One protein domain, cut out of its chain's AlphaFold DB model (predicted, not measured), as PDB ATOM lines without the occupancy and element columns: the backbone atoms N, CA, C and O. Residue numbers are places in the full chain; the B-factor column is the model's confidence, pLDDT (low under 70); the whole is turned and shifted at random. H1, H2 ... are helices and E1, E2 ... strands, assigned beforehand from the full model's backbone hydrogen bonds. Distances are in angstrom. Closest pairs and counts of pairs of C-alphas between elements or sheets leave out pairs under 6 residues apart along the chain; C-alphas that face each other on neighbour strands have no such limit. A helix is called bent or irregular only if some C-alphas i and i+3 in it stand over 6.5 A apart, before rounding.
ATOM      1  N   PHE A   5     -54.544 -45.319  26.517       85.31
ATOM      2  CA  PHE A   5     -54.307 -46.572  27.227       85.31
ATOM      3  C   PHE A   5     -52.919 -47.130  26.909       85.31
ATOM      4  O   PHE A   5     -52.283 -46.764  25.918       85.31
ATOM      5  N   ILE A   6     -52.458 -48.056  27.741       85.88
ATOM      6  CA  ILE A   6     -51.224 -48.811  27.524       85.88
ATOM      7  C   ILE A   6     -51.573 -50.248  27.192       85.88
ATOM      8  O   ILE A   6     -52.523 -50.824  27.723       85.88
ATOM      9  N   CYS A   7     -50.789 -50.810  26.285       90.81
ATOM     10  CA  CYS A   7     -50.932 -52.179  25.841       90.81
ATOM     11  C   CYS A   7     -49.546 -52.803  25.672       90.81
ATOM     12  O   CYS A   7     -48.650 -52.170  25.114       90.81
ATOM     13  N   ILE A   8     -49.379 -54.046  26.120       91.94
ATOM     14  CA  ILE A   8     -48.194 -54.858  25.827       91.94
ATOM     15  C   ILE A   8     -48.615 -56.008  24.927       91.94
ATOM     16  O   ILE A   8     -49.605 -56.686  25.213       91.94
ATOM     17  N   LEU A   9     -47.850 -56.232  23.863       94.25
ATOM     18  CA  LEU A   9     -48.063 -57.307  22.907       94.25
ATOM     19  C   LEU A   9     -46.861 -58.251  22.865       94.25
ATOM     20  O   LEU A   9     -45.720 -57.815  23.016       94.25
ATOM     21  N   THR A  10     -47.102 -59.529  22.581       93.81
ATOM     22  CA  THR A  10     -46.034 -60.462  22.201       93.81
ATOM     23  C   THR A  10     -45.453 -60.100  20.833       93.81
ATOM     24  O   THR A  10     -46.171 -59.633  19.948       93.81
ATOM     25  N   HIS A  11     -44.170 -60.381  20.621       90.56
ATOM     26  CA  HIS A  11     -43.575 -60.418  19.287       90.56
ATOM     27  C   HIS A  11     -44.051 -61.641  18.494       90.56
ATOM     28  O   HIS A  11     -44.221 -62.728  19.050       90.56
ATOM     29  N   GLY A  12     -44.219 -61.468  17.185       86.62
ATOM     30  CA  GLY A  12     -44.468 -62.542  16.232       86.62
ATOM     31  C   GLY A  12     -45.497 -62.159  15.173       86.62
ATOM     32  O   GLY A  12     -46.153 -61.122  15.251       86.62
ATOM     33  N   THR A  13     -45.681 -63.058  14.207       82.50
ATOM     34  CA  THR A  13     -46.642 -62.897  13.103       82.50
ATOM     35  C   THR A  13     -48.094 -62.799  13.571       82.50
ATOM     36  O   THR A  13     -48.934 -62.278  12.848       82.50
ATOM     37  N   ASP A  14     -48.383 -63.257  14.788       91.00
ATOM     38  CA  ASP A  14     -49.667 -63.148  15.475       91.00
ATOM     39  C   ASP A  14     -49.447 -62.492  16.846       91.00
ATOM     40  O   ASP A  14     -49.421 -63.170  17.872       91.00
ATOM     41  N   ALA A  15     -49.192 -61.179  16.866       94.50
ATOM     42  CA  ALA A  15     -48.957 -60.440  18.102       94.50
ATOM     43  C   ALA A  15     -50.205 -60.483  18.994       94.50
ATOM     44  O   ALA A  15     -51.317 -60.199  18.540       94.50
ATOM     45  N   ARG A  16     -50.027 -60.838  20.268       96.19
ATOM     46  CA  ARG A  16     -51.121 -61.078  21.220       96.19
ATOM     47  C   ARG A  16     -51.040 -60.168  22.421       96.19
ATOM     48  O   ARG A  16     -49.943 -59.870  22.884       96.19
ATOM     49  N   PHE A  17     -52.190 -59.786  22.963       95.50
ATOM     50  CA  PHE A  17     -52.257 -58.969  24.172       95.50
ATOM     51  C   PHE A  17     -51.695 -59.716  25.386       95.50
ATOM     52  O   PHE A  17     -52.155 -60.804  25.723       95.50
ATOM     53  N   VAL A  18     -50.723 -59.109  26.059       93.06
ATOM     54  CA  VAL A  18     -50.148 -59.573  27.334       93.06
ATOM     55  C   VAL A  18     -50.685 -58.736  28.489       93.06
ATOM     56  O   VAL A  18     -50.990 -59.260  29.555       93.06
ATOM     57  N   TYR A  19     -50.826 -57.432  28.260       90.56
ATOM     58  CA  TYR A  19     -51.310 -56.475  29.245       90.56
ATOM     59  C   TYR A  19     -52.147 -55.398  28.560       90.56
ATOM     60  O   TYR A  19     -51.799 -54.946  27.468       90.56
ATOM     61  N   LEU A  20     -53.205 -54.955  29.237       89.31
ATOM     62  CA  LEU A  20     -54.036 -53.814  28.866       89.31
ATOM     63  C   LEU A  20     -54.305 -52.976  30.118       89.31
ATOM     64  O   LEU A  20     -54.680 -53.520  31.158       89.31
ATOM     65  N   SER A  21     -54.113 -51.659  30.027       84.81
ATOM     66  CA  SER A  21     -54.393 -50.766  31.154       84.81
ATOM     67  C   SER A  21     -55.899 -50.649  31.431       84.81
ATOM     68  O   SER A  21     -56.703 -50.797  30.508       84.81
ATOM     69  N   PRO A  22     -56.316 -50.281  32.660       83.25
ATOM     70  CA  PRO A  22     -57.736 -50.150  33.018       83.25
ATOM     71  C   PRO A  22     -58.541 -49.168  32.148       83.25
ATOM     72  O   PRO A  22     -59.761 -49.273  32.042       83.25
ATOM     73  N   THR A  23     -57.876 -48.195  31.521       83.12
ATOM     74  CA  THR A  23     -58.513 -47.223  30.620       83.12
ATOM     75  C   THR A  23     -58.849 -47.788  29.241       83.12
ATOM     76  O   THR A  23     -59.623 -47.163  28.517       83.12
ATOM     77  N   PHE A  24     -58.327 -48.964  28.880       89.50
ATOM     78  CA  PHE A  24     -58.570 -49.605  27.588       89.50
ATOM     79  C   PHE A  24     -60.066 -49.725  27.275       89.50
ATOM     80  O   PHE A  24     -60.509 -49.285  26.216       89.50
ATOM     81  N   ASP A  25     -60.859 -50.237  28.216       90.25
ATOM     82  CA  ASP A  25     -62.295 -50.471  28.035       90.25
ATOM     83  C   ASP A  25     -63.056 -49.172  27.751       90.25
ATOM     84  O   ASP A  25     -64.004 -49.157  26.967       90.25
ATOM     85  N   GLN A  26     -62.617 -48.061  28.349       86.88
ATOM     86  CA  GLN A  26     -63.225 -46.745  28.147       86.88
ATOM     87  C   GLN A  26     -62.925 -46.183  26.754       86.88
ATOM     88  O   GLN A  26     -63.758 -45.473  26.194       86.88
ATOM     89  N   VAL A  27     -61.750 -46.501  26.202       86.12
ATOM     90  CA  VAL A  27     -61.288 -46.001  24.899       86.12
ATOM     91  C   VAL A  27     -61.790 -46.880  23.752       86.12
ATOM     92  O   VAL A  27     -62.270 -46.385  22.735       86.12
ATOM     93  N   ILE A  28     -61.673 -48.196  23.910       91.50
ATOM     94  CA  ILE A  28     -61.919 -49.186  22.858       91.50
ATOM     95  C   ILE A  28     -63.340 -49.766  22.940       91.50
ATOM     96  O   ILE A  28     -63.905 -50.201  21.931       91.50
ATOM     97  N   GLY A  29     -63.961 -49.751  24.123       88.00
ATOM     98  CA  GLY A  29     -65.321 -50.254  24.337       88.00
ATOM     99  C   GLY A  29     -65.438 -51.781  24.377       88.00
ATOM    100  O   GLY A  29     -66.559 -52.297  24.390       88.00
ATOM    101  N   HIS A  30     -64.313 -52.497  24.380       85.75
ATOM    102  CA  HIS A  30     -64.223 -53.946  24.569       85.75
ATOM    103  C   HIS A  30     -63.708 -54.252  25.979       85.75
ATOM    104  O   HIS A  30     -62.913 -53.480  26.499       85.75
ATOM    105  N   ALA A  31     -64.137 -55.368  26.576       87.25
ATOM    106  CA  ALA A  31     -63.619 -55.811  27.868       87.25
ATOM    107  C   ALA A  31     -62.168 -56.291  27.702       87.25
ATOM    108  O   ALA A  31     -61.924 -57.355  27.130       87.25
ATOM    109  N   GLY A  32     -61.196 -55.506  28.172       80.56
ATOM    110  CA  GLY A  32     -59.773 -55.747  27.933       80.56
ATOM    111  C   GLY A  32     -59.295 -57.098  28.463       80.56
ATOM    112  O   GLY A  32     -58.544 -57.798  27.788       80.56
ATOM    113  N   LEU A  33     -59.799 -57.528  29.623       84.44
ATOM    114  CA  LEU A  33     -59.447 -58.827  30.209       84.44
ATOM    115  C   LEU A  33     -59.802 -60.016  29.303       84.44
ATOM    116  O   LEU A  33     -59.081 -61.009  29.301       84.44
ATOM    117  N   GLU A  34     -60.861 -59.909  28.498       90.69
ATOM    118  CA  GLU A  34     -61.255 -60.961  27.550       90.69
ATOM    119  C   GLU A  34     -60.335 -61.017  26.321       90.69
ATOM    120  O   GLU A  34     -60.315 -62.014  25.600       90.69
ATOM    121  N   LEU A  35     -59.559 -59.959  26.067       93.25
ATOM    122  CA  LEU A  35     -58.638 -59.876  24.936       93.25
ATOM    123  C   LEU A  35     -57.226 -60.359  25.268       93.25
ATOM    124  O   LEU A  35     -56.456 -60.614  24.344       93.25
ATOM    125  N   ILE A  36     -56.880 -60.535  26.544       95.69
ATOM    126  CA  ILE A  36     -55.575 -61.078  26.935       95.69
ATOM    127  C   ILE A  36     -55.374 -62.470  26.313       95.69
ATOM    128  O   ILE A  36     -56.252 -63.329  26.355       95.69
ATOM    129  N   GLY A  37     -54.215 -62.680  25.689       95.50
ATOM    130  CA  GLY A  37     -53.859 -63.890  24.945       95.50
ATOM    131  C   GLY A  37     -54.412 -63.964  23.516       95.50
ATOM    132  O   GLY A  37     -53.961 -64.816  22.744       95.50
ATOM    133  N   ASN A  38     -55.336 -63.075  23.138       96.50
ATOM    134  CA  ASN A  38     -55.889 -63.005  21.788       96.50
ATOM    135  C   ASN A  38     -55.051 -62.119  20.862       96.50
ATOM    136  O   ASN A  38     -54.314 -61.237  21.301       96.50
ATOM    137  N   SER A  39     -55.198 -62.363  19.560       95.88
ATOM    138  CA  SER A  39     -54.517 -61.618  18.502       95.88
ATOM    139  C   SER A  39     -54.947 -60.152  18.451       95.88
ATOM    140  O   SER A  39     -56.142 -59.839  18.461       95.88
ATOM    141  N   VAL A  40     -53.980 -59.250  18.273       95.06
ATOM    142  CA  VAL A  40     -54.227 -57.824  18.003       95.06
ATOM    143  C   VAL A  40     -54.937 -57.601  16.658       95.06
ATOM    144  O   VAL A  40     -55.591 -56.571  16.459       95.06
ATOM    145  N   ALA A  41     -54.893 -58.588  15.753       94.50
ATOM    146  CA  ALA A  41     -55.625 -58.568  14.486       94.50
ATOM    147  C   ALA A  41     -57.150 -58.468  14.680       94.50
ATOM    148  O   ALA A  41     -57.842 -57.954  13.804       94.50
ATOM    149  N   LEU A  42     -57.681 -58.878  15.842       93.50
ATOM    150  CA  LEU A  42     -59.102 -58.714  16.174       93.50
ATOM    151  C   LEU A  42     -59.546 -57.245  16.177       93.50
ATOM    152  O   LEU A  42     -60.702 -56.947  15.863       93.50
ATOM    153  N   LEU A  43     -58.632 -56.334  16.529       93.25
ATOM    154  CA  LEU A  43     -58.888 -54.896  16.585       93.25
ATOM    155  C   LEU A  43     -58.246 -54.134  15.427       93.25
ATOM    156  O   LEU A  43     -58.603 -52.985  15.189       93.25
ATOM    157  N   THR A  44     -57.328 -54.751  14.687       92.50
ATOM    158  CA  THR A  44     -56.546 -54.079  13.645       92.50
ATOM    159  C   THR A  44     -56.965 -54.590  12.262       92.50
ATOM    160  O   THR A  44     -56.450 -55.612  11.814       92.50
ATOM    161  N   PRO A  45     -57.886 -53.913  11.547       87.38
ATOM    162  CA  PRO A  45     -58.456 -54.410  10.288       87.38
ATOM    163  C   PRO A  45     -57.426 -54.636   9.166       87.38
ATOM    164  O   PRO A  45     -57.644 -55.496   8.322       87.38
ATOM    165  N   ASN A  46     -56.312 -53.898   9.169       87.44
ATOM    166  CA  ASN A  46     -55.212 -54.039   8.205       87.44
ATOM    167  C   ASN A  46     -53.959 -54.620   8.878       87.44
ATOM    168  O   ASN A  46     -52.850 -54.112   8.701       87.44
ATOM    169  N   TYR A  47     -54.132 -55.629   9.736       92.19
ATOM    170  CA  TYR A  47     -53.010 -56.204  10.477       92.19
ATOM    171  C   TYR A  47     -51.952 -56.840   9.563       92.19
ATOM    172  O   TYR A  47     -50.772 -56.808   9.889       92.19
ATOM    173  N   ASP A  48     -52.344 -57.320   8.383       92.00
ATOM    174  CA  ASP A  48     -51.439 -57.770   7.319       92.00
ATOM    175  C   ASP A  48     -50.458 -56.677   6.862       92.00
ATOM    176  O   ASP A  48     -49.321 -56.979   6.508       92.00
ATOM    177  N   THR A  49     -50.870 -55.409   6.915       92.94
ATOM    178  CA  THR A  49     -50.005 -54.250   6.648       92.94
ATOM    179  C   THR A  49     -49.180 -53.843   7.873       92.94
ATOM    180  O   THR A  49     -48.048 -53.388   7.735       92.94
ATOM    181  N   VAL A  50     -49.732 -54.004   9.079       93.00
ATOM    182  CA  VAL A  50     -49.071 -53.613  10.337       93.00
ATOM    183  C   VAL A  50     -47.970 -54.597  10.734       93.00
ATOM    184  O   VAL A  50     -46.899 -54.169  11.156       93.00
ATOM    185  N   ALA A  51     -48.196 -55.903  10.582       93.75
ATOM    186  CA  ALA A  51     -47.279 -56.937  11.059       93.75
ATOM    187  C   ALA A  51     -45.850 -56.811  10.486       93.75
ATOM    188  O   ALA A  51     -44.911 -56.824  11.282       93.75
ATOM    189  N   PRO A  52     -45.636 -56.577   9.173       93.94
ATOM    190  CA  PRO A  52     -44.291 -56.360   8.637       93.94
ATOM    191  C   PRO A  52     -43.581 -55.144   9.242       93.94
ATOM    192  O   PRO A  52     -42.367 -55.175   9.423       93.94
ATOM    193  N   ILE A  53     -44.326 -54.085   9.583       94.06
ATOM    194  CA  ILE A  53     -43.770 -52.899  10.245       94.06
ATOM    195  C   ILE A  53     -43.288 -53.286  11.642       94.06
ATOM    196  O   ILE A  53     -42.149 -52.990  11.990       94.06
ATOM    197  N   LEU A  54     -44.120 -53.988  12.420       93.31
ATOM    198  CA  LEU A  54     -43.764 -54.446  13.766       93.31
ATOM    199  C   LEU A  54     -42.533 -55.362  13.760       93.31
ATOM    200  O   LEU A  54     -41.669 -55.224  14.633       93.31
ATOM    201  N   ASP A  55     -42.418 -56.253  12.776       92.38
ATOM    202  CA  ASP A  55     -41.219 -57.074  12.583       92.38
ATOM    203  C   ASP A  55     -39.980 -56.194  12.371       92.38
ATOM    204  O   ASP A  55     -38.973 -56.370  13.058       92.38
ATOM    205  N   CYS A  56     -40.056 -55.201  11.474       92.31
ATOM    206  CA  CYS A  56     -38.955 -54.264  11.245       92.31
ATOM    207  C   CYS A  56     -38.581 -53.499  12.522       92.31
ATOM    208  O   CYS A  56     -37.394 -53.346  12.808       92.31
ATOM    209  N   LEU A  57     -39.564 -53.058  13.319       89.19
ATOM    210  CA  LEU A  57     -39.303 -52.375  14.591       89.19
ATOM    211  C   LEU A  57     -38.546 -53.262  15.580       89.19
ATOM    212  O   LEU A  57     -37.676 -52.771  16.306       89.19
ATOM    213  N   MET A  58     -38.865 -54.558  15.615       87.94
ATOM    214  CA  MET A  58     -38.174 -55.528  16.460       87.94
ATOM    215  C   MET A  58     -36.766 -55.821  15.935       87.94
ATOM    216  O   MET A  58     -35.820 -55.845  16.720       87.94
ATOM    217  N   GLU A  59     -36.586 -55.993  14.626       88.75
ATOM    218  CA  GLU A  59     -35.269 -56.229  14.016       88.75
ATOM    219  C   GLU A  59     -34.313 -55.047  14.227       88.75
ATOM    220  O   GLU A  59     -33.153 -55.241  14.591       88.75
ATOM    221  N   LEU A  60     -34.824 -53.825  14.075       85.75
ATOM    222  CA  LEU A  60     -34.078 -52.586  14.304       85.75
ATOM    223  C   LEU A  60     -33.936 -52.234  15.792       85.75
ATOM    224  O   LEU A  60     -33.189 -51.321  16.131       85.75
ATOM    225  N   GLN A  61     -34.645 -52.940  16.684       79.81
ATOM    226  CA  GLN A  61     -34.718 -52.637  18.120       79.81
ATOM    227  C   GLN A  61     -35.098 -51.170  18.396       79.81
ATOM    228  O   GLN A  61     -34.631 -50.582  19.381       79.81
ATOM    229  N   THR A  62     -35.960 -50.608  17.534       75.69
ATOM    230  CA  THR A  62     -36.361 -49.193  17.575       75.69
ATOM    231  C   THR A  62     -36.953 -48.813  18.919       75.69
ATOM    232  O   THR A  62     -37.473 -49.649  19.680       75.69
ATOM    233  N   PHE A  63     -36.888 -47.522  19.194       74.31
ATOM    234  CA  PHE A  63     -37.327 -46.965  20.443       74.31
ATOM    235  C   PHE A  63     -38.130 -45.687  20.192       74.31
ATOM    236  O   PHE A  63     -37.612 -44.651  19.795       74.31
ATOM    237  N   GLY A  64     -39.443 -45.761  20.411       76.62
ATOM    238  CA  GLY A  64     -40.314 -44.618  20.176       76.62
ATOM    239  C   GLY A  64     -40.624 -44.416  18.694       76.62
ATOM    240  O   GLY A  64     -40.356 -43.358  18.131       76.62
ATOM    241  N   THR A  65     -41.232 -45.424  18.065       84.75
ATOM    242  CA  THR A  65     -41.846 -45.269  16.737       84.75
ATOM    243  C   THR A  65     -43.330 -44.967  16.887       84.75
ATOM    244  O   THR A  65     -44.042 -45.744  17.515       84.75
ATOM    245  N   ILE A  66     -43.826 -43.881  16.288       87.62
ATOM    246  CA  ILE A  66     -45.274 -43.669  16.160       87.62
ATOM    247  C   ILE A  66     -45.792 -44.443  14.961       87.62
ATOM    248  O   ILE A  66     -45.264 -44.305  13.859       87.62
ATOM    249  N   ILE A  67     -46.885 -45.169  15.161       90.75
ATOM    250  CA  ILE A  67     -47.735 -45.667  14.090       90.75
ATOM    251  C   ILE A  67     -49.117 -45.042  14.250       90.75
ATOM    252  O   ILE A  67     -49.730 -45.119  15.313       90.75
ATOM    253  N   TYR A  68     -49.598 -44.440  13.170       91.44
ATOM    254  CA  TYR A  68     -50.982 -44.026  13.022       91.44
ATOM    255  C   TYR A  68     -51.755 -45.119  12.299       91.44
ATOM    256  O   TYR A  68     -51.479 -45.400  11.129       91.44
ATOM    257  N   ASN A  69     -52.712 -45.739  12.986       91.19
ATOM    258  CA  ASN A  69     -53.546 -46.783  12.404       91.19
ATOM    259  C   ASN A  69     -54.998 -46.694  12.882       91.19
ATOM    260  O   ASN A  69     -55.301 -46.297  14.004       91.19
ATOM    261  N   ASN A  70     -55.915 -47.103  12.008       91.50
ATOM    262  CA  ASN A  70     -57.313 -47.271  12.378       91.50
ATOM    263  C   ASN A  70     -57.497 -48.600  13.102       91.50
ATOM    264  O   ASN A  70     -57.091 -49.648  12.593       91.50
ATOM    265  N   VAL A  71     -58.161 -48.557  14.251       92.56
ATOM    266  CA  VAL A  71     -58.554 -49.741  15.014       92.56
ATOM    267  C   VAL A  71     -60.064 -49.807  15.150       92.56
ATOM    268  O   VAL A  71     -60.763 -48.792  15.172       92.56
ATOM    269  N   LYS A  72     -60.567 -51.031  15.240       92.94
ATOM    270  CA  LYS A  72     -61.966 -51.327  15.495       92.94
ATOM    271  C   LYS A  72     -62.267 -51.125  16.977       92.94
ATOM    272  O   LYS A  72     -61.569 -51.651  17.841       92.94
ATOM    273  N   THR A  73     -63.338 -50.399  17.250       92.19
ATOM    274  CA  THR A  73     -63.930 -50.248  18.580       92.19
ATOM    275  C   THR A  73     -65.320 -50.869  18.591       92.19
ATOM    276  O   THR A  73     -65.876 -51.232  17.547       92.19
ATOM    277  N   ARG A  74     -65.941 -50.936  19.771       89.62
ATOM    278  CA  ARG A  74     -67.342 -51.369  19.879       89.62
ATOM    279  C   ARG A  74     -68.313 -50.466  19.104       89.62
ATOM    280  O   ARG A  74     -69.360 -50.944  18.673       89.62
ATOM    281  N   SER A  75     -67.990 -49.183  18.938       88.88
ATOM    282  CA  SER A  75     -68.854 -48.179  18.301       88.88
ATOM    283  C   SER A  75     -68.489 -47.859  16.847       88.88
ATOM    284  O   SER A  75     -69.157 -47.030  16.234       88.88
ATOM    285  N   GLY A  76     -67.446 -48.479  16.286       91.88
ATOM    286  CA  GLY A  76     -66.998 -48.220  14.919       91.88
ATOM    287  C   GLY A  76     -65.486 -48.332  14.780       91.88
ATOM    288  O   GLY A  76     -64.901 -49.357  15.122       91.88
ATOM    289  N   TYR A  77     -64.863 -47.280  14.254       90.88
ATOM    290  CA  TYR A  77     -63.418 -47.192  14.082       90.88
ATOM    291  C   TYR A  77     -62.899 -45.891  14.679       90.88
ATOM    292  O   TYR A  77     -63.564 -44.858  14.596       90.88
ATOM    293  N   VAL A  78     -61.702 -45.948  15.253       90.81
ATOM    294  CA  VAL A  78     -60.957 -44.771  15.710       90.81
ATOM    295  C   VAL A  78     -59.535 -44.846  15.180       90.81
ATOM    296  O   VAL A  78     -58.981 -45.935  15.036       90.81
ATOM    297  N   THR A  79     -58.934 -43.695  14.903       90.06
ATOM    298  CA  THR A  79     -57.502 -43.615  14.612       90.06
ATOM    299  C   THR A  79     -56.739 -43.523  15.925       90.06
ATOM    300  O   THR A  79     -57.018 -42.643  16.748       90.06
ATOM    301  N   LEU A  80     -55.781 -44.425  16.119       89.50
ATOM    302  CA  LEU A  80     -54.836 -44.358  17.222       89.50
ATOM    303  C   LEU A  80     -53.519 -43.736  16.763       89.50
ATOM    304  O   LEU A  80     -53.009 -44.046  15.689       89.50
ATOM    305  N   GLU A  81     -52.972 -42.872  17.611       88.75
ATOM    306  CA  GLU A  81     -51.542 -42.598  17.701       88.75
ATOM    307  C   GLU A  81     -50.958 -43.631  18.664       88.75
ATOM    308  O   GLU A  81     -51.200 -43.562  19.876       88.75
ATOM    309  N   THR A  82     -50.209 -44.597  18.140       88.88
ATOM    310  CA  THR A  82     -49.557 -45.616  18.960       88.88
ATOM    311  C   THR A  82     -48.055 -45.416  18.938       88.88
ATOM    312  O   THR A  82     -47.432 -45.517  17.888       88.88
ATOM    313  N   VAL A  83     -47.457 -45.172  20.103       86.06
ATOM    314  CA  VAL A  83     -46.000 -45.165  20.248       86.06
ATOM    315  C   VAL A  83     -45.539 -46.558  20.643       86.06
ATOM    316  O   VAL A  83     -45.983 -47.079  21.666       86.06
ATOM    317  N   PHE A  84     -44.661 -47.140  19.834       87.06
ATOM    318  CA  PHE A  84     -44.091 -48.469  20.002       87.06
ATOM    319  C   PHE A  84     -42.691 -48.412  20.600       87.06
ATOM    320  O   PHE A  84     -41.828 -47.644  20.158       87.06
ATOM    321  N   TYR A  85     -42.461 -49.320  21.541       83.50
ATOM    322  CA  TYR A  85     -41.159 -49.611  22.108       83.50
ATOM    323  C   TYR A  85     -40.914 -51.116  22.098       83.50
ATOM    324  O   TYR A  85     -41.759 -51.892  22.548       83.50
ATOM    325  N   CYS A  86     -39.745 -51.534  21.621       83.38
ATOM    326  CA  CYS A  86     -39.343 -52.937  21.660       83.38
ATOM    327  C   CYS A  86     -38.590 -53.237  22.964       83.38
ATOM    328  O   CYS A  86     -37.587 -52.587  23.276       83.38
ATOM    329  N   CYS A  87     -39.053 -54.236  23.715       79.88
ATOM    330  CA  CYS A  87     -38.436 -54.688  24.962       79.88
ATOM    331  C   CYS A  87     -38.485 -56.219  25.017       79.88
ATOM    332  O   CYS A  87     -39.555 -56.785  25.191       79.88
ATOM    333  N   GLU A  88     -37.341 -56.886  24.820       76.88
ATOM    334  CA  GLU A  88     -37.174 -58.341  25.018       76.88
ATOM    335  C   GLU A  88     -38.268 -59.217  24.375       76.88
ATOM    336  O   GLU A  88     -38.879 -60.071  25.010       76.88
ATOM    337  N   GLY A  89     -38.546 -58.996  23.086       82.81
ATOM    338  CA  GLY A  89     -39.575 -59.761  22.370       82.81
ATOM    339  C   GLY A  89     -41.011 -59.360  22.724       82.81
ATOM    340  O   GLY A  89     -41.950 -60.076  22.381       82.81
ATOM    341  N   LEU A  90     -41.196 -58.214  23.373       88.88
ATOM    342  CA  LEU A  90     -42.485 -57.572  23.585       88.88
ATOM    343  C   LEU A  90     -42.530 -56.225  22.865       88.88
ATOM    344  O   LEU A  90     -41.527 -55.507  22.771       88.88
ATOM    345  N   TYR A  91     -43.724 -55.868  22.409       90.25
ATOM    346  CA  TYR A  91     -44.056 -54.505  22.028       90.25
ATOM    347  C   TYR A  91     -44.765 -53.841  23.194       90.25
ATOM    348  O   TYR A  91     -45.881 -54.218  23.548       90.25
ATOM    349  N   VAL A  92     -44.132 -52.839  23.783       88.12
ATOM    350  CA  VAL A  92     -44.767 -51.967  24.767       88.12
ATOM    351  C   VAL A  92     -45.328 -50.785  24.001       88.12
ATOM    352  O   VAL A  92     -44.619 -50.155  23.218       88.12
ATOM    353  N   THR A  93     -46.613 -50.508  24.187       87.81
ATOM    354  CA  THR A  93     -47.308 -49.485  23.414       87.81
ATOM    355  C   THR A  93     -48.043 -48.509  24.303       87.81
ATOM    356  O   THR A  93     -48.691 -48.885  25.282       87.81
ATOM    357  N   THR A  94     -47.975 -47.243  23.916       84.88
ATOM    358  CA  THR A  94     -48.825 -46.197  24.475       84.88
ATOM    359  C   THR A  94     -49.734 -45.692  23.375       84.88
ATOM    360  O   THR A  94     -49.276 -45.384  22.278       84.88
ATOM    361  N   ASN A  95     -51.029 -45.660  23.648       87.00
ATOM    362  CA  ASN A  95     -52.053 -45.485  22.631       87.00
ATOM    363  C   ASN A  95     -52.905 -44.285  22.997       87.00
ATOM    364  O   ASN A  95     -53.321 -44.158  24.148       87.00
ATOM    365  N   ARG A  96     -53.200 -43.431  22.022       85.31
ATOM    366  CA  ARG A  96     -54.113 -42.302  22.182       85.31
ATOM    367  C   ARG A  96     -55.044 -42.213  20.983       85.31
ATOM    368  O   ARG A  96     -54.595 -42.307  19.848       85.31
ATOM    369  N   THR A  97     -56.330 -41.979  21.218       86.81
ATOM    370  CA  THR A  97     -57.271 -41.645  20.143       86.81
ATOM    371  C   THR A  97     -57.013 -40.236  19.634       86.81
ATOM    372  O   THR A  97     -56.937 -39.295  20.431       86.81
ATOM    373  N   ILE A  98     -56.938 -40.080  18.317       82.12
ATOM    374  CA  ILE A  98     -56.748 -38.775  17.683       82.12
ATOM    375  C   ILE A  98     -58.110 -38.159  17.375       82.12
ATOM    376  O   ILE A  98     -58.908 -38.721  16.625       82.12
ATOM    377  N   SER A  99     -58.364 -36.979  17.937       69.44
ATOM    378  CA  SER A  99     -59.379 -36.045  17.445       69.44
ATOM    379  C   SER A  99     -58.814 -35.237  16.275       69.44
ATOM    380  O   SER A  99     -57.620 -34.943  16.233       69.44
ATOM    381  N   SER A 100     -59.660 -34.861  15.313       55.53
ATOM    382  CA  SER A 100     -59.249 -34.063  14.151       55.53
ATOM    383  C   SER A 100     -58.462 -32.813  14.578       55.53
ATOM    384  O   SER A 100     -59.033 -31.935  15.223       55.53
ATOM    385  N   GLY A 101     -57.182 -32.724  14.195       53.84
ATOM    386  CA  GLY A 101     -56.317 -31.560  14.443       53.84
ATOM    387  C   GLY A 101     -55.186 -31.753  15.466       53.84
ATOM    388  O   GLY A 101     -54.307 -30.898  15.521       53.84
ATOM    389  N   ASP A 102     -55.147 -32.865  16.210       54.28
ATOM    390  CA  ASP A 102     -54.168 -33.095  17.288       54.28
ATOM    391  C   ASP A 102     -53.068 -34.110  16.906       54.28
ATOM    392  O   ASP A 102     -53.087 -35.258  17.347       54.28
ATOM    393  N   PHE A 103     -52.064 -33.692  16.129       58.19
ATOM    394  CA  PHE A 103     -50.826 -34.469  15.925       58.19
ATOM    395  C   PHE A 103     -49.718 -33.906  16.828       58.19
ATOM    396  O   PHE A 103     -48.945 -33.047  16.407       58.19
ATOM    397  N   VAL A 104     -49.681 -34.305  18.105       53.34
ATOM    398  CA  VAL A 104     -48.937 -33.554  19.145       53.34
ATOM    399  C   VAL A 104     -47.638 -34.238  19.607       53.34
ATOM    400  O   VAL A 104     -46.767 -33.563  20.151       53.34
ATOM    401  N   ARG A 105     -47.412 -35.541  19.361       59.00
ATOM    402  CA  ARG A 105     -46.207 -36.239  19.880       59.00
ATOM    403  C   ARG A 105     -44.956 -36.193  18.988       59.00
ATOM    404  O   ARG A 105     -43.936 -36.777  19.340       59.00
ATOM    405  N   SER A 106     -44.973 -35.479  17.863       52.91
ATOM    406  CA  SER A 106     -43.976 -35.621  16.784       52.91
ATOM    407  C   SER A 106     -42.534 -35.173  17.077       52.91
ATOM    408  O   SER A 106     -41.683 -35.339  16.201       52.91
ATOM    409  N   ASN A 107     -42.246 -34.560  18.230       47.81
ATOM    410  CA  ASN A 107     -40.987 -33.832  18.446       47.81
ATOM    411  C   ASN A 107     -39.880 -34.617  19.172       47.81
ATOM    412  O   ASN A 107     -38.776 -34.096  19.276       47.81
ATOM    413  N   LEU A 108     -40.133 -35.843  19.648       52.19
ATOM    414  CA  LEU A 108     -39.159 -36.617  20.445       52.19
ATOM    415  C   LEU A 108     -38.868 -38.031  19.909       52.19
ATOM    416  O   LEU A 108     -38.250 -38.823  20.610       52.19
ATOM    417  N   LEU A 109     -39.349 -38.385  18.715       64.62
ATOM    418  CA  LEU A 109     -39.500 -39.789  18.315       64.62
ATOM    419  C   LEU A 109     -38.733 -40.122  17.030       64.62
ATOM    420  O   LEU A 109     -38.632 -39.284  16.134       64.62
ATOM    421  N   GLU A 110     -38.195 -41.345  16.970       70.75
ATOM    422  CA  GLU A 110     -37.278 -41.818  15.918       70.75
ATOM    423  C   GLU A 110     -37.963 -41.915  14.558       70.75
ATOM    424  O   GLU A 110     -37.429 -41.491  13.537       70.75
ATOM    425  N   ASN A 111     -39.174 -42.474  14.551       82.19
ATOM    426  CA  ASN A 111     -39.900 -42.808  13.337       82.19
ATOM    427  C   ASN A 111     -41.368 -42.409  13.468       82.19
ATOM    428  O   ASN A 111     -41.982 -42.549  14.527       82.19
ATOM    429  N   ILE A 112     -41.949 -41.956  12.358       87.75
ATOM    430  CA  ILE A 112     -43.389 -41.729  12.241       87.75
ATOM    431  C   ILE A 112     -43.890 -42.494  11.024       87.75
ATOM    432  O   ILE A 112     -43.453 -42.230   9.903       87.75
ATOM    433  N   VAL A 113     -44.814 -43.417  11.258       91.44
ATOM    434  CA  VAL A 113     -45.427 -44.276  10.249       91.44
ATOM    435  C   VAL A 113     -46.915 -43.972  10.177       91.44
ATOM    436  O   VAL A 113     -47.612 -43.957  11.188       91.44
ATOM    437  N   MET A 114     -47.411 -43.724   8.972       91.38
ATOM    438  CA  MET A 114     -48.829 -43.528   8.695       91.38
ATOM    439  C   MET A 114     -49.334 -44.700   7.866       91.38
ATOM    440  O   MET A 114     -48.706 -45.061   6.869       91.38
ATOM    441  N   ILE A 115     -50.459 -45.277   8.287       91.56
ATOM    442  CA  ILE A 115     -51.128 -46.364   7.579       91.56
ATOM    443  C   ILE A 115     -52.539 -45.907   7.225       91.56
ATOM    444  O   ILE A 115     -53.391 -45.768   8.103       91.56
ATOM    445  N   ASP A 116     -52.792 -45.718   5.933       86.69
ATOM    446  CA  ASP A 116     -54.118 -45.386   5.408       86.69
ATOM    447  C   ASP A 116     -54.451 -46.300   4.229       86.69
ATOM    448  O   ASP A 116     -53.654 -46.440   3.311       86.69
ATOM    449  N   ASN A 117     -55.604 -46.970   4.264       85.12
ATOM    450  CA  ASN A 117     -56.047 -47.893   3.208       85.12
ATOM    451  C   ASN A 117     -54.969 -48.885   2.713       85.12
ATOM    452  O   ASN A 117     -54.881 -49.170   1.522       85.12
ATOM    453  N   LYS A 118     -54.170 -49.438   3.639       88.00
ATOM    454  CA  LYS A 118     -53.014 -50.329   3.381       88.00
ATOM    455  C   LYS A 118     -51.796 -49.669   2.720       88.00
ATOM    456  O   LYS A 118     -50.800 -50.348   2.484       88.00
ATOM    457  N   GLU A 119     -51.830 -48.368   2.461       92.75
ATOM    458  CA  GLU A 119     -50.647 -47.597   2.093       92.75
ATOM    459  C   GLU A 119     -49.813 -47.306   3.341       92.75
ATOM    460  O   GLU A 119     -50.317 -46.748   4.318       92.75
ATOM    461  N   VAL A 120     -48.529 -47.661   3.298       94.81
ATOM    462  CA  VAL A 120     -47.571 -47.356   4.365       94.81
ATOM    463  C   VAL A 120     -46.719 -46.172   3.943       94.81
ATOM    464  O   VAL A 120     -46.112 -46.181   2.872       94.81
ATOM    465  N   ARG A 121     -46.645 -45.152   4.797       93.69
ATOM    466  CA  ARG A 121     -45.780 -43.984   4.595       93.69
ATOM    467  C   ARG A 121     -44.927 -43.761   5.830       93.69
ATOM    468  O   ARG A 121     -45.451 -43.669   6.935       93.69
ATOM    469  N   VAL A 122     -43.620 -43.632   5.633       91.50
ATOM    470  CA  VAL A 122     -42.667 -43.274   6.691       91.50
ATOM    471  C   VAL A 122     -42.290 -41.808   6.514       91.50
ATOM    472  O   VAL A 122     -41.996 -41.368   5.403       91.50
ATOM    473  N   ARG A 123     -42.314 -41.019   7.593       87.31
ATOM    474  CA  ARG A 123     -41.927 -39.601   7.547       87.31
ATOM    475  C   ARG A 123     -40.510 -39.452   6.995       87.31
ATOM    476  O   ARG A 123     -39.592 -40.119   7.449       87.31
ATOM    477  N   GLY A 124     -40.341 -38.538   6.041       83.56
ATOM    478  CA  GLY A 124     -39.076 -38.344   5.325       83.56
ATOM    479  C   GLY A 124     -38.947 -39.195   4.058       83.56
ATOM    480  O   GLY A 124     -38.084 -38.904   3.236       83.56
ATOM    481  N   CYS A 125     -39.839 -40.166   3.844       86.50
ATOM    482  CA  CYS A 125     -39.957 -40.907   2.595       86.50
ATOM    483  C   CYS A 125     -41.105 -40.340   1.742       86.50
ATOM    484  O   CYS A 125     -42.220 -40.148   2.230       86.50
ATOM    485  N   SER A 126     -40.837 -40.051   0.466       83.69
ATOM    486  CA  SER A 126     -41.838 -39.529  -0.478       83.69
ATOM    487  C   SER A 126     -42.724 -40.613  -1.096       83.69
ATOM    488  O   SER A 126     -43.775 -40.299  -1.652       83.69
ATOM    489  N   GLU A 127     -42.295 -41.871  -1.029       89.62
ATOM    490  CA  GLU A 127     -42.940 -43.001  -1.693       89.62
ATOM    491  C   GLU A 127     -43.880 -43.752  -0.744       89.62
ATOM    492  O   GLU A 127     -43.714 -43.741   0.478       89.62
ATOM    493  N   VAL A 128     -44.888 -44.408  -1.323       93.19
ATOM    494  CA  VAL A 128     -45.689 -45.405  -0.608       93.19
ATOM    495  C   VAL A 128     -44.902 -46.706  -0.589       93.19
ATOM    496  O   VAL A 128     -44.419 -47.161  -1.623       93.19
ATOM    497  N   LEU A 129     -44.767 -47.296   0.594       94.31
ATOM    498  CA  LEU A 129     -43.992 -48.511   0.798       94.31
ATOM    499  C   LEU A 129     -44.917 -49.726   0.750       94.31
ATOM    500  O   LEU A 129     -45.984 -49.734   1.368       94.31
ATOM    501  N   HIS A 130     -44.499 -50.757   0.017       90.50
ATOM    502  CA  HIS A 130     -45.319 -51.946  -0.237       90.50
ATOM    503  C   HIS A 130     -44.689 -53.248   0.262       90.50
ATOM    504  O   HIS A 130     -45.405 -54.226   0.475       90.50
ATOM    505  N   THR A 131     -43.366 -53.280   0.438       93.50
ATOM    506  CA  THR A 131     -42.625 -54.480   0.840       93.50
ATOM    507  C   THR A 131     -41.998 -54.305   2.216       93.50
ATOM    508  O   THR A 131     -41.718 -53.182   2.648       93.50
ATOM    509  N   LYS A 132     -41.746 -55.422   2.910       93.75
ATOM    510  CA  LYS A 132     -41.031 -55.407   4.194       93.75
ATOM    511  C   LYS A 132     -39.632 -54.811   4.022       93.75
ATOM    512  O   LYS A 132     -39.181 -54.057   4.875       93.75
ATOM    513  N   GLU A 133     -38.970 -55.107   2.909       95.06
ATOM    514  CA  GLU A 133     -37.625 -54.633   2.589       95.06
ATOM    515  C   GLU A 133     -37.578 -53.108   2.418       95.06
ATOM    516  O   GLU A 133     -36.662 -52.459   2.933       95.06
ATOM    517  N   ASP A 134     -38.569 -52.524   1.740       94.25
ATOM    518  CA  ASP A 134     -38.658 -51.070   1.560       94.25
ATOM    519  C   ASP A 134     -38.996 -50.365   2.881       94.25
ATOM    520  O   ASP A 134     -38.383 -49.349   3.214       94.25
ATOM    521  N   ILE A 135     -39.908 -50.944   3.673       94.44
ATOM    522  CA  ILE A 135     -40.246 -50.463   5.022       94.44
ATOM    523  C   ILE A 135     -39.010 -50.490   5.926       94.44
ATOM    524  O   ILE A 135     -38.682 -49.480   6.551       94.44
ATOM    525  N   PHE A 136     -38.287 -51.612   5.960       93.69
ATOM    526  CA  PHE A 136     -37.066 -51.759   6.748       93.69
ATOM    527  C   PHE A 136     -36.021 -50.719   6.349       93.69
ATOM    528  O   PHE A 136     -35.434 -50.053   7.206       93.69
ATOM    529  N   ARG A 137     -35.807 -50.535   5.039       92.88
ATOM    530  CA  ARG A 137     -34.866 -49.535   4.532       92.88
ATOM    531  C   ARG A 137     -35.261 -48.130   4.980       92.88
ATOM    532  O   ARG A 137     -34.390 -47.409   5.452       92.88
ATOM    533  N   ALA A 138     -36.537 -47.762   4.883       92.62
ATOM    534  CA  ALA A 138     -37.003 -46.443   5.301       92.62
ATOM    535  C   ALA A 138     -36.819 -46.213   6.810       92.62
ATOM    536  O   ALA A 138     -36.265 -45.194   7.205       92.62
ATOM    537  N   LEU A 139     -37.212 -47.176   7.651       90.75
ATOM    538  CA  LEU A 139     -37.087 -47.063   9.111       90.75
ATOM    539  C   LEU A 139     -35.625 -47.070   9.581       90.75
ATOM    540  O   LEU A 139     -35.263 -46.360  10.518       90.75
ATOM    541  N   SER A 140     -34.759 -47.853   8.932       89.38
ATOM    542  CA  SER A 140     -33.336 -47.929   9.296       89.38
ATOM    543  C   SER A 140     -32.571 -46.626   9.047       89.38
ATOM    544  O   SER A 140     -31.580 -46.376   9.725       89.38
ATOM    545  N   GLN A 141     -33.025 -45.774   8.121       86.31
ATOM    546  CA  GLN A 141     -32.375 -44.487   7.832       86.31
ATOM    547  C   GLN A 141     -32.527 -43.474   8.972       86.31
ATOM    548  O   GLN A 141     -31.642 -42.644   9.177       86.31
ATOM    549  N   SER A 142     -33.638 -43.536   9.702       75.12
ATOM    550  CA  SER A 142     -33.964 -42.655  10.829       75.12
ATOM    551  C   SER A 142     -33.684 -43.284  12.194       75.12
ATOM    552  O   SER A 142     -33.703 -42.579  13.201       75.12
ATOM    553  N   THR A 143     -33.385 -44.585  12.242       74.06
ATOM    554  CA  THR A 143     -33.034 -45.279  13.486       74.06
ATOM    555  C   THR A 143     -31.526 -45.168  13.727       74.06
ATOM    556  O   THR A 143     -30.742 -45.627  12.890       74.06
TER     557      THR A 143
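Overview. This is residues 5 to 143 of the 243 residues of the protein "PAS domain-containing protein" of Basidiobolus meristosporus CBS 931.73 (UniProt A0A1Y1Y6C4). One twisted sheet of seven strands curls round the longest helix, H3, and a second helix, H4, packs on H3 and covers the E6 and E7 end of the same face. Two small helices, H1 and H2, sit toward the other end of the sheet, and the long stretch of residues 98 to 110 lies away from the core. The printed part has 139 residues with seven named strands and four named helices, along the chain E1 E2 H1 H2 H3 E3 E4 E5 E6 E7 H4. The sheet runs E2 E1 E5 E4 E3 E6 E7 and is mixed, and the class is mixed, helices and strands. The whole is compact, with a radius of gyration of the C-alphas of 14.1 A, and its outline is rounded, spanning 38 by 34 by 26 A.

Along the chain. Begin with the sheet, at its edge strand E2, residues 17 to 20. Beside it find C-alpha 5 at (-54.307, -46.572, 27.227), where E1 begins; it runs to residue 10, 16.9 A on. Next comes E5, residues 90 to 97, 22.0 A long. Then look for E4, residues 76 to 87, the longest strand at 31.0 A, which bends by 60 degrees at residue 79. E3, residues 63 to 73, is 26.9 A long and bends by 65 degrees at residue 70. E6, residues 111 to 116, is 16.5 A long, and E7, residues 119 to 122, is the other edge strand. H3 starts at C-alpha 47, (-53.010, -56.204, 10.477), and runs 18.1 A to residue 59; it is neither bent nor irregular, but only just: C-alphas 49 and 52 are 6.4 A apart. H1 holds residues 24 to 28 and H2 residues 32 to 35. H4 runs 16.0 A from residue 132 to C-alpha 142 at (-33.964, -42.655, 10.829).

Arrangement. Look first at E3, E4 and E5, a meander, each strand the antiparallel neighbour of the one before. N 67 and O 82 are 2.8 A apart between E3 and E4, and N 83 and O 94 are 2.8 A apart between E4 and E5. E1 is antiparallel to E5, with N 7 and O 93 at 3.0 A, and E1 and E2 form a hairpin, with N 18 and O 8 at 2.8 A. On the other side of E3, E6 is parallel to it at 20 degrees, with N 68 and O 113 at 2.8 A. E6 and E7 form a hairpin, with N 114 and O 121 at 2.8 A. H3 and H4 lie on the same face of the sheet, making two layers, helices on one face of a sheet. The sheet curls round H3; its closest C-alphas to E4 are those of Met 58 and Cys 86, 5.9 A apart. With residues 52 to 57 alone H3 touches H4, at a steep tilt of 49 degrees, the same way; the C-alphas of Cys 56 and Phe 136 are closest, at 5.5 A. H4 has a height over the sheet of 9.3 A and lies over E7 and, only just, over E6, with 3 of its C-alphas falling on E6. H1 is on the sheet but over none of its strands; its closest C-alphas to E3 are those of Ile 28 and Thr 73, 4.8 A apart. H2 only grazes the sheet with residues 32 to 35, and is close to but not clearly touching H1. Every O i to N i+4 pair is within hydrogen-bond range in H1, 7 of 9 are in H3 and 6 of 7 in H4, while H2 is too short for such a pair.

Size, cuts and confidence. The two C-alphas farthest apart are those of Leu 33 and Ser 126, 40.3 A. The printed part has no cut. The links from H2 to H3 and from E5 to E6 are long. Look for low confidence at residues 99 to 109, where pLDDT is under 70; the mean of the printed part is 86.3.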